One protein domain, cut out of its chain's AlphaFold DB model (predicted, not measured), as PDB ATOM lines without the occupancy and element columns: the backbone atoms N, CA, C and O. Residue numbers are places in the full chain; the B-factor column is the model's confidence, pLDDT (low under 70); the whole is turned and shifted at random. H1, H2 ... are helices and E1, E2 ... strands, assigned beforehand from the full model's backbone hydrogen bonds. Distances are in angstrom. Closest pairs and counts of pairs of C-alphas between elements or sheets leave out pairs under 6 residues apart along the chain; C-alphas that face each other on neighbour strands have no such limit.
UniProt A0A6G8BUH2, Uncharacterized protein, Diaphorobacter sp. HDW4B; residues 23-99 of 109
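Overview. This is residues 23 to 99 of the 109 residues of an uncharacterized protein of Diaphorobacter sp. HDW4B (UniProt A0A6G8BUH2). A long, twisted two-stranded ribbon, E1 and E2, runs out from a small curled patch of short strands, E3, E4 and E5, and a long helix, H1, leaves that patch towards the opposite end, so that the whole is a rod. The ribbon's tip, residues 32 to 37, and residues 89 to 99, of which 89 to 98 belong to H1, stick out at the two ends. The printed part has 77 residues with five named strands and then one named helix, in the order E1 E2 E3 E4 E5 H1; the strands make one antiparallel sheet in that same order, and the class is mixed, helices and strands. It is only just extended, close to loose, with a radius of gyration of the C-alphas of 17.3 A and spans of 63 by 25 by 16 A.

Along the chain. Find C-alpha 23 at (-29.203, 7.245, -11.618); from there E1, residues 23 to 31, runs 26.2 A. E2, residues 38 to 48, comes back over 32.8 A from C-alpha 38 at (-30.401, -17.844, -13.147). Then come E3, residues 60 to 62, E4, residues 67 to 71, and E5, residues 74 to 76, which measure 6.7 A, 13.4 A and 6.5 A. H1, residues 78 to 98, runs 30.3 A to C-alpha 98 at (-24.934, 36.105, -31.644).

Arrangement. The five strands form a meander, each strand the antiparallel neighbour of the one before, and each successive pair is a hairpin. The sheet is strongly twisted, and E1 and E5 are its edge strands. E1 and E2 stand at 161 degrees; look at N 24 and O 45, 2.8 A apart. Between E2 and E3, at 167 degrees, N 44 and O 61 are 2.8 A apart. Between E3 and E4, at 170 degrees, N 68 and O 60 are 2.9 A apart. E4 is staggered: its residues 67 to 68 pair with E3 and its residues 69 to 71 with E5. E4 and E5 stand at 134 degrees, with N 76 and O 69 at 2.8 A. These N and O pairs are within hydrogen-bond range. E1 and E4 are apart. H1 is on the sheet but only grazes it, with its residues 78 to 84; the closest C-alphas of E4 and H1 are those of Tyr 69 and Lys 78, 6.5 A apart. In H1 every O i to N i+4 pair is within hydrogen-bond range.

Size, cuts and confidence. The two C-alphas farthest apart are those of Asn 35 and Glu 99, at 63.3 A. The printed part has no cut. The link from E2 to E3, 11 residues, is long; near its start, residues 51 to 52 pair antiparallel with residues 47 to 48 of E2. The mean pLDDT of the printed part is 90.9, and residue 99 is under 70.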
ATOM      1  N   VAL A  23     -29.156   8.542 -10.945       94.75
ATOM      2  CA  VAL A  23     -29.203   7.245 -11.618       94.75
ATOM      3  C   VAL A  23     -29.788   6.199 -10.685       94.75
ATOM      4  O   VAL A  23     -29.275   5.976  -9.591       94.75
ATOM      5  N   VAL A  24     -30.833   5.518 -11.140       93.69
ATOM      6  CA  VAL A  24     -31.431   4.376 -10.449       93.69
ATOM      7  C   VAL A  24     -30.967   3.101 -11.138       93.69
ATOM      8  O   VAL A  24     -31.195   2.918 -12.332       93.69
ATOM      9  N   ARG A  25     -30.337   2.198 -10.384       93.44
ATOM     10  CA  ARG A  25     -30.006   0.845 -10.851       93.44
ATOM     11  C   ARG A  25     -30.997  -0.152 -10.272       93.44
ATOM     12  O   ARG A  25     -31.297  -0.116  -9.083       93.44
ATOM     13  N   SER A  26     -31.539  -1.007 -11.125       90.12
ATOM     14  CA  SER A  26     -32.479  -2.063 -10.765       90.12
ATOM     15  C   SER A  26     -31.940  -3.395 -11.252       90.12
ATOM     16  O   SER A  26     -31.883  -3.636 -12.456       90.12
ATOM     17  N   ASP A  27     -31.580  -4.263 -10.316       90.75
ATOM     18  CA  ASP A  27     -31.147  -5.622 -10.618       90.75
ATOM     19  C   ASP A  27     -32.345  -6.561 -10.528       90.75
ATOM     20  O   ASP A  27     -32.997  -6.678  -9.486       90.75
ATOM     21  N   ARG A  28     -32.659  -7.232 -11.635       86.12
ATOM     22  CA  ARG A  28     -33.747  -8.200 -11.703       86.12
ATOM     23  C   ARG A  28     -33.199  -9.569 -12.035       86.12
ATOM     24  O   ARG A  28     -32.486  -9.760 -13.012       86.12
ATOM     25  N   VAL A  29     -33.551 -10.532 -11.203       85.88
ATOM     26  CA  VAL A  29     -33.155 -11.922 -11.370       85.88
ATOM     27  C   VAL A  29     -34.346 -12.706 -11.895       85.88
ATOM     28  O   VAL A  29     -35.424 -12.662 -11.303       85.88
ATOM     29  N   TYR A  30     -34.131 -13.464 -12.960       80.06
ATOM     30  CA  TYR A  30     -35.095 -14.397 -13.521       80.06
ATOM     31  C   TYR A  30     -34.554 -15.822 -13.416       80.06
ATOM     32  O   TYR A  30     -33.365 -16.061 -13.614       80.06
ATOM     33  N   ALA A  31     -35.434 -16.773 -13.111       82.25
ATOM     34  CA  ALA A  31     -35.143 -18.188 -13.286       82.25
ATOM     35  C   ALA A  31     -35.616 -18.597 -14.683       82.25
ATOM     36  O   ALA A  31     -36.789 -18.417 -15.020       82.25
ATOM     37  N   SER A  32     -34.710 -19.116 -15.501       79.75
ATOM     38  CA  SER A  32     -35.054 -19.666 -16.803       79.75
ATOM     39  C   SER A  32     -35.837 -20.965 -16.624       79.75
ATOM     40  O   SER A  32     -35.346 -21.933 -16.042       79.75
ATOM     41  N   LEU A  33     -37.058 -20.994 -17.160       80.75
ATOM     42  CA  LEU A  33     -37.923 -22.176 -17.129       80.75
ATOM     43  C   LEU A  33     -37.409 -23.312 -18.031       80.75
ATOM     44  O   LEU A  33     -37.843 -24.448 -17.875       80.75
ATOM     45  N   ALA A  34     -36.501 -23.013 -18.967       85.38
ATOM     46  CA  ALA A  34     -36.002 -23.975 -19.949       85.38
ATOM     47  C   ALA A  34     -34.799 -24.788 -19.448       85.38
ATOM     48  O   ALA A  34     -34.676 -25.965 -19.773       85.38
ATOM     49  N   ASN A  35     -33.901 -24.169 -18.678       85.44
ATOM     50  CA  ASN A  35     -32.624 -24.775 -18.286       85.44
ATOM     51  C   ASN A  35     -32.276 -24.588 -16.797       85.44
ATOM     52  O   ASN A  35     -31.165 -24.918 -16.394       85.44
ATOM     53  N   ASN A  36     -33.208 -24.084 -15.976       80.69
ATOM     54  CA  ASN A  36     -33.003 -23.794 -14.549       80.69
ATOM     55  C   ASN A  36     -31.823 -22.833 -14.272       80.69
ATOM     56  O   ASN A  36     -31.297 -22.776 -13.161       80.69
ATOM     57  N   GLU A  37     -31.395 -22.075 -15.285       84.56
ATOM     58  CA  GLU A  37     -30.328 -21.089 -15.172       84.56
ATOM     59  C   GLU A  37     -30.868 -19.773 -14.606       84.56
ATOM     60  O   GLU A  37     -31.968 -19.320 -14.935       84.56
ATOM     61  N   LYS A  38     -30.080 -19.141 -13.737       85.56
ATOM     62  CA  LYS A  38     -30.401 -17.844 -13.147       85.56
ATOM     63  C   LYS A  38     -29.862 -16.738 -14.053       85.56
ATOM     64  O   LYS A  38     -28.657 -16.526 -14.108       85.56
ATOM     65  N   LEU A  39     -30.753 -16.004 -14.713       83.56
ATOM     66  CA  LEU A  39     -30.408 -14.836 -15.518       83.56
ATOM     67  C   LEU A  39     -30.517 -13.572 -14.662       83.56
ATOM     68  O   LEU A  39     -31.524 -13.361 -13.983       83.56
ATOM     69  N   SER A  40     -29.500 -12.716 -14.700       88.00
ATOM     70  CA  SER A  40     -29.536 -11.387 -14.084       88.00
ATOM     71  C   SER A  40     -29.614 -10.305 -15.154       88.00
ATOM     72  O   SER A  40     -28.769 -10.249 -16.045       88.00
ATOM     73  N   LEU A  41     -30.603  -9.430 -15.039       89.88
ATOM     74  CA  LEU A  41     -30.794  -8.270 -15.892       89.88
ATOM     75  C   LEU A  41     -30.660  -7.018 -15.033       89.88
ATOM     76  O   LEU A  41     -31.484  -6.779 -14.150       89.88
ATOM     77  N   THR A  42     -29.629  -6.226 -15.292       93.56
ATOM     78  CA  THR A  42     -29.440  -4.926 -14.650       93.56
ATOM     79  C   THR A  42     -30.003  -3.852 -15.565       93.56
ATOM     80  O   THR A  42     -29.688  -3.811 -16.752       93.56
ATOM     81  N   ILE A  43     -30.841  -2.981 -15.015       93.94
ATOM     82  CA  ILE A  43     -31.432  -1.846 -15.722       93.94
ATOM     83  C   ILE A  43     -30.957  -0.576 -15.031       93.94
ATOM     84  O   ILE A  43     -31.168  -0.398 -13.830       93.94
ATOM     85  N   THR A  44     -30.326   0.313 -15.782       95.81
ATOM     86  CA  THR A  44     -29.892   1.630 -15.309       95.81
ATOM     87  C   THR A  44     -30.819   2.683 -15.895       95.81
ATOM     88  O   THR A  44     -31.029   2.686 -17.100       95.81
ATOM     89  N   LYS A  45     -31.378   3.564 -15.062       95.81
ATOM     90  CA  LYS A  45     -32.294   4.640 -15.464       95.81
ATOM     91  C   LYS A  45     -31.769   5.993 -15.006       95.81
ATOM     92  O   LYS A  45     -31.387   6.126 -13.845       95.81
ATOM     93  N   HIS A  46     -31.778   6.981 -15.889       96.50
ATOM     94  CA  HIS A  46     -31.341   8.349 -15.628       96.50
ATOM     95  C   HIS A  46     -32.541   9.278 -15.465       96.50
ATOM     96  O   HIS A  46     -33.381   9.377 -16.358       96.50
ATOM     97  N   TYR A  47     -32.595   9.969 -14.331       95.25
ATOM     98  CA  TYR A  47     -33.651  10.916 -14.007       95.25
ATOM     99  C   TYR A  47     -33.092  12.326 -13.842       95.25
ATOM    100  O   TYR A  47     -32.020  12.508 -13.258       95.25
ATOM    101  N   VAL A  48     -33.854  13.312 -14.306       94.94
ATOM    102  CA  VAL A  48     -33.635  14.743 -14.074       94.94
ATOM    103  C   VAL A  48     -34.965  15.342 -13.632       94.94
ATOM    104  O   VAL A  48     -35.962  15.209 -14.341       94.94
ATOM    105  N   ASN A  49     -34.990  15.990 -12.464       93.62
ATOM    106  CA  ASN A  49     -36.202  16.568 -11.865       93.62
ATOM    107  C   ASN A  49     -37.383  15.579 -11.840       93.62
ATOM    108  O   ASN A  49     -38.472  15.863 -12.340       93.62
ATOM    109  N   GLY A  50     -37.125  14.365 -11.352       91.56
ATOM    110  CA  GLY A  50     -38.113  13.298 -11.220       91.56
ATOM    111  C   GLY A  50     -38.563  12.645 -12.530       91.56
ATOM    112  O   GLY A  50     -39.272  11.641 -12.484       91.56
ATOM    113  N   LYS A  51     -38.126  13.155 -13.686       94.12
ATOM    114  CA  LYS A  51     -38.495  12.659 -15.017       94.12
ATOM    115  C   LYS A  51     -37.389  11.821 -15.620       94.12
ATOM    116  O   LYS A  51     -36.212  12.125 -15.437       94.12
ATOM    117  N   LEU A  52     -37.754  10.795 -16.375       94.56
ATOM    118  CA  LEU A  52     -36.808  10.005 -17.149       94.56
ATOM    119  C   LEU A  52     -36.243  10.886 -18.274       94.56
ATOM    120  O   LEU A  52     -36.976  11.353 -19.151       94.56
ATOM    121  N   HIS A  53     -34.951  11.193 -18.186       95.69
ATOM    122  CA  HIS A  53     -34.320  12.198 -19.032       95.69
ATOM    123  C   HIS A  53     -32.800  12.007 -19.078       95.69
ATOM    124  O   HIS A  53     -32.145  11.924 -18.036       95.69
ATOM    125  N   LYS A  54     -32.222  12.009 -20.285       96.31
ATOM    126  CA  LYS A  54     -30.771  12.120 -20.485       96.31
ATOM    127  C   LYS A  54     -30.456  12.741 -21.846       96.31
ATOM    128  O   LYS A  54     -30.889  12.229 -22.868       96.31
ATOM    129  N   GLU A  55     -29.677  13.820 -21.853       94.81
ATOM    130  CA  GLU A  55     -29.301  14.538 -23.085       94.81
ATOM    131  C   GLU A  55     -28.029  13.980 -23.739       94.81
ATOM    132  O   GLU A  55     -27.855  14.107 -24.945       94.81
ATOM    133  N   ASP A  56     -27.168  13.322 -22.956       92.69
ATOM    134  CA  ASP A  56     -25.868  12.790 -23.392       92.69
ATOM    135  C   ASP A  56     -25.929  11.278 -23.692       92.69
ATOM    136  O   ASP A  56     -25.045  10.507 -23.309       92.69
ATOM    137  N   GLY A  57     -27.037  10.792 -24.257       94.12
ATOM    138  CA  GLY A  57     -27.242   9.385 -24.636       94.12
ATOM    139  C   GLY A  57     -28.462   8.730 -23.972       94.12
ATOM    140  O   GLY A  57     -29.340   9.436 -23.487       94.12
ATOM    141  N   PRO A  58     -28.535   7.388 -23.917       96.81
ATOM    142  CA  PRO A  58     -29.757   6.687 -23.533       96.81
ATOM    143  C   PRO A  58     -30.100   6.880 -22.056       96.81
ATOM    144  O   PRO A  58     -29.256   6.710 -21.172       96.81
ATOM    145  N   ALA A  59     -31.360   7.210 -21.785       97.19
ATOM    146  CA  ALA A  59     -31.865   7.382 -20.430       97.19
ATOM    147  C   ALA A  59     -32.081   6.040 -19.718       97.19
ATOM    148  O   ALA A  59     -31.997   5.991 -18.491       97.19
ATOM    149  N   VAL A  60     -32.322   4.955 -20.462       96.25
ATOM    150  CA  VAL A  60     -32.405   3.589 -19.927       96.25
ATOM    151  C   VAL A  60     -31.388   2.698 -20.628       96.25
ATOM    152  O   VAL A  60     -31.329   2.660 -21.854       96.25
ATOM    153  N   LEU A  61     -30.609   1.954 -19.844       96.69
ATOM    154  CA  LEU A  61     -29.642   0.980 -20.337       96.69
ATOM    155  C   LEU A  61     -29.884  -0.379 -19.687       96.69
ATOM    156  O   LEU A  61     -29.872  -0.505 -18.459       96.69
ATOM    157  N   TRP A  62     -30.057  -1.398 -20.519       94.62
ATOM    158  CA  TRP A  62     -30.225  -2.783 -20.103       94.62
ATOM    159  C   TRP A  62     -28.889  -3.520 -20.203       94.62
ATOM    160  O   TRP A  62     -28.150  -3.346 -21.168       94.62
ATOM    161  N   SER A  63     -28.590  -4.418 -19.263       93.94
ATOM    162  CA  SER A  63     -27.372  -5.241 -19.322       93.94
ATOM    163  C   SER A  63     -27.351  -6.221 -20.499       93.94
ATOM    164  O   SER A  63     -26.304  -6.784 -20.800       93.94
ATOM    165  N   SER A  64     -28.488  -6.415 -21.175       90.31
ATOM    166  CA  SER A  64     -28.590  -7.124 -22.454       90.31
ATOM    167  C   SER A  64     -28.086  -6.309 -23.654       90.31
ATOM    168  O   SER A  64     -27.972  -6.863 -24.742       90.31
ATOM    169  N   GLY A  65     -27.801  -5.014 -23.478       91.50
ATOM    170  CA  GLY A  65     -27.371  -4.098 -24.537       91.50
ATOM    171  C   GLY A  65     -28.502  -3.292 -25.183       91.50
ATOM    172  O   GLY A  65     -28.247  -2.567 -26.138       91.50
ATOM    173  N   GLN A  66     -29.741  -3.402 -24.692       94.62
ATOM    174  CA  GLN A  66     -30.821  -2.524 -25.148       94.62
ATOM    175  C   GLN A  66     -30.671  -1.118 -24.558       94.62
ATOM    176  O   GLN A  66     -30.304  -0.948 -23.393       94.62
ATOM    177  N   GLU A  67     -30.996  -0.123 -25.374       96.88
ATOM    178  CA  GLU A  67     -30.903   1.298 -25.061       96.88
ATOM    179  C   GLU A  67     -32.251   1.954 -25.341       96.88
ATOM    180  O   GLU A  67     -32.838   1.725 -26.400       96.88
ATOM    181  N   GLU A  68     -32.724   2.794 -24.426       97.19
ATOM    182  CA  GLU A  68     -33.913   3.617 -24.645       97.19
ATOM    183  C   GLU A  68     -33.575   5.082 -24.388       97.19
ATOM    184  O   GLU A  68     -32.908   5.434 -23.406       97.19
ATOM    185  N   TYR A  69     -34.060   5.943 -25.273       97.44
ATOM    186  CA  TYR A  69     -33.787   7.371 -25.255       97.44
ATOM    187  C   TYR A  69     -35.040   8.084 -24.759       97.44
ATOM    188  O   TYR A  69     -36.117   7.921 -25.325       97.44
ATOM    189  N   TRP A  70     -34.899   8.853 -23.680       97.12
ATOM    190  CA  TRP A  70     -36.013   9.568 -23.069       97.12
ATOM    191  C   TRP A  70     -35.610  11.005 -22.761       97.12
ATOM    192  O   TRP A  70     -34.532  11.252 -22.214       97.12
ATOM    193  N   LEU A  71     -36.497  11.941 -23.086       95.50
ATOM    194  CA  LEU A  71     -36.372  13.361 -22.779       95.50
ATOM    195  C   LEU A  71     -37.665  13.823 -22.104       95.50
ATOM    196  O   LEU A  71     -38.720  13.860 -22.725       95.50
ATOM    197  N   ASN A  72     -37.589  14.196 -20.824       94.56
ATOM    198  CA  ASN A  72     -38.731  14.718 -20.056       94.56
ATOM    199  C   ASN A  72     -39.942  13.761 -20.035       94.56
ATOM    200  O   ASN A  72     -41.071  14.207 -20.234       94.56
ATOM    201  N   ASP A  73     -39.703  12.468 -19.795       95.25
ATOM    202  CA  ASP A  73     -40.699  11.382 -19.866       95.25
ATOM    203  C   ASP A  73     -41.294  11.122 -21.264       95.25
ATOM    204  O   ASP A  73     -42.260  10.368 -21.392       95.25
ATOM    205  N   GLN A  74     -40.717  11.689 -22.328       96.12
ATOM    206  CA  GLN A  74     -41.064  11.349 -23.709       96.12
ATOM    207  C   GLN A  74     -40.026  10.393 -24.292       96.12
ATOM    208  O   GLN A  74     -38.830  10.686 -24.277       96.12
ATOM    209  N   GLU A  75     -40.488   9.246 -24.784       96.19
ATOM    210  CA  GLU A  75     -39.650   8.267 -25.471       96.19
ATOM    211  C   GLU A  75     -39.323   8.752 -26.884       96.19
ATOM    212  O   GLU A  75     -40.186   9.277 -27.591       96.19
ATOM    213  N   HIS A  76     -38.079   8.541 -27.296       95.69
ATOM    214  CA  HIS A  76     -37.597   8.840 -28.632       95.69
ATOM    215  C   HIS A  76     -36.884   7.629 -29.217       95.69
ATOM    216  O   HIS A  76     -36.199   6.873 -28.524       95.69
ATOM    217  N   THR A  77     -36.983   7.481 -30.532       96.88
ATOM    218  CA  THR A  77     -36.073   6.594 -31.249       96.88
ATOM    219  C   THR A  77     -34.660   7.173 -31.230       96.88
ATOM    220  O   THR A  77     -34.460   8.384 -31.112       96.88
ATOM    221  N   LYS A  78     -33.657   6.312 -31.416       95.69
ATOM    222  CA  LYS A  78     -32.259   6.747 -31.541       95.69
ATOM    223  C   LYS A  78     -32.080   7.824 -32.622       95.69
ATOM    224  O   LYS A  78     -31.397   8.813 -32.389       95.69
ATOM    225  N   GLN A  79     -32.747   7.667 -33.768       96.38
ATOM    226  CA  GLN A  79     -32.665   8.622 -34.875       96.38
ATOM    227  C   GLN A  79     -33.276   9.988 -34.519       96.38
ATOM    228  O   GLN A  79     -32.697  11.025 -34.834       96.38
ATOM    229  N   GLU A  80     -34.442  10.013 -33.871       96.38
ATOM    230  CA  GLU A  80     -35.063  11.269 -33.424       96.38
ATOM    231  C   GLU A  80     -34.211  11.970 -32.365       96.38
ATOM    232  O   GLU A  80     -34.083  13.195 -32.381       96.38
ATOM    233  N   PHE A  81     -33.601  11.193 -31.471       96.50
ATOM    234  CA  PHE A  81     -32.699  11.704 -30.450       96.50
ATOM    235  C   PHE A  81     -31.437  12.332 -31.055       96.50
ATOM    236  O   PHE A  81     -31.081  13.450 -30.689       96.50
ATOM    237  N   GLU A  82     -30.804  11.672 -32.027       95.50
ATOM    238  CA  GLU A  82     -29.657  12.216 -32.769       95.50
ATOM    239  C   GLU A  82     -30.020  13.541 -33.463       95.50
ATOM    240  O   GLU A  82     -29.322  14.541 -33.312       95.50
ATOM    241  N   GLN A  83     -31.181  13.608 -34.126       95.88
ATOM    242  CA  GLN A  83     -31.665  14.855 -34.730       95.88
ATOM    243  C   GLN A  83     -31.920  15.961 -33.699       95.88
ATOM    244  O   GLN A  83     -31.739  17.145 -33.991       95.88
ATOM    245  N   TRP A  84     -32.403  15.604 -32.509       95.44
ATOM    246  CA  TRP A  84     -32.596  16.555 -31.422       95.44
ATOM    247  C   TRP A  84     -31.254  17.095 -30.911       95.44
ATOM    248  O   TRP A  84     -31.121  18.310 -30.743       95.44
ATOM    249  N   GLN A  85     -30.245  16.231 -30.753       93.81
ATOM    250  CA  GLN A  85     -28.890  16.643 -30.377       93.81
ATOM    251  C   GLN A  85     -28.282  17.586 -31.422       93.81
ATOM    252  O   GLN A  85     -27.776  18.648 -31.062       93.81
ATOM    253  N   ASP A  86     -28.412  17.274 -32.712       93.88
ATOM    254  CA  ASP A  86     -27.928  18.136 -33.797       93.88
ATOM    255  C   ASP A  86     -28.572  19.527 -33.759       93.88
ATOM    256  O   ASP A  86     -27.891  20.550 -33.886       93.88
ATOM    257  N   LYS A  87     -29.892  19.591 -33.541       92.19
ATOM    258  CA  LYS A  87     -30.622  20.861 -33.403       92.19
ATOM    259  C   LYS A  87     -30.151  21.652 -32.187       92.19
ATOM    260  O   LYS A  87     -30.016  22.872 -32.283       92.19
ATOM    261  N   LYS A  88     -29.889  20.975 -31.068       91.06
ATOM    262  CA  LYS A  88     -29.363  21.595 -29.850       91.06
ATOM    263  C   LYS A  88     -27.973  22.185 -30.093       91.06
ATOM    264  O   LYS A  88     -27.791  23.381 -29.896       91.06
ATOM    265  N   HIS A  89     -27.044  21.404 -30.643       89.12
ATOM    266  CA  HIS A  89     -25.698  21.874 -30.986       89.12
ATOM    267  C   HIS A  89     -25.709  23.040 -31.980       89.12
ATOM    268  O   HIS A  89     -24.910  23.972 -31.861       89.12
ATOM    269  N   LEU A  90     -26.621  23.019 -32.957       90.69
ATOM    270  CA  LEU A  90     -26.789  24.127 -33.889       90.69
ATOM    271  C   LEU A  90     -27.290  25.388 -33.176       90.69
ATOM    272  O   LEU A  90     -26.751  26.468 -33.414       90.69
ATOM    273  N   ASN A  91     -28.284  25.260 -32.297       87.75
ATOM    274  CA  ASN A  91     -28.790  26.379 -31.509       87.75
ATOM    275  C   ASN A  91     -27.704  26.970 -30.596       87.75
ATOM    276  O   ASN A  91     -27.523  28.185 -30.585       87.75
ATOM    277  N   ASP A  92     -26.924  26.130 -29.920       87.56
ATOM    278  CA  ASP A  92     -25.816  26.564 -29.062       87.56
ATOM    279  C   ASP A  92     -24.749  27.317 -29.874       87.56
ATOM    280  O   ASP A  92     -24.254  28.371 -29.464       87.56
ATOM    281  N   LYS A  93     -24.438  26.830 -31.083       88.31
ATOM    282  CA  LYS A  93     -23.516  27.501 -32.011       88.31
ATOM    283  C   LYS A  93     -24.052  28.856 -32.476       88.31
ATOM    284  O   LYS A  93     -23.279  29.811 -32.587       88.31
ATOM    285  N   LEU A  94     -25.352  28.953 -32.748       85.44
ATOM    286  CA  LEU A  94     -26.000  30.211 -33.124       85.44
ATOM    287  C   LEU A  94     -25.984  31.207 -31.961       85.44
ATOM    288  O   LEU A  94     -25.575  32.346 -32.167       85.44
ATOM    289  N   GLN A  95     -26.338  30.781 -30.747       75.88
ATOM    290  CA  GLN A  95     -26.281  31.622 -29.546       75.88
ATOM    291  C   GLN A  95     -24.861  32.141 -29.293       75.88
ATOM    292  O   GLN A  95     -24.665  33.348 -29.188       75.88
ATOM    293  N   THR A  96     -23.862  31.257 -29.347       78.75
ATOM    294  CA  THR A  96     -22.438  31.618 -29.205       78.75
ATOM    295  C   THR A  96     -21.981  32.648 -30.248       78.75
ATOM    296  O   THR A  96     -21.111  33.471 -29.978       78.75
ATOM    297  N   THR A  97     -22.546  32.611 -31.459       75.69
ATOM    298  CA  THR A  97     -22.191  33.542 -32.547       75.69
ATOM    299  C   THR A  97     -22.908  34.893 -32.420       75.69
ATOM    300  O   THR A  97     -22.407  35.900 -32.918       75.69
ATOM    301  N   LEU A  98     -24.080  34.920 -31.779       73.44
ATOM    302  CA  LEU A  98     -24.934  36.105 -31.644       73.44
ATOM    303  C   LEU A  98     -24.660  36.920 -30.373       73.44
ATOM    304  O   LEU A  98     -24.998  38.105 -30.343       73.44
ATOM    305  N   GLU A  99     -24.039  36.344 -29.342       60.44
ATOM    306  CA  GLU A  99     -23.563  37.125 -28.199       60.44
ATOM    307  C   GLU A  99     -22.383  38.024 -28.624       60.44
ATOM    308  O   GLU A  99     -21.369  37.527 -29.128       60.44
TER     309      GLU A  99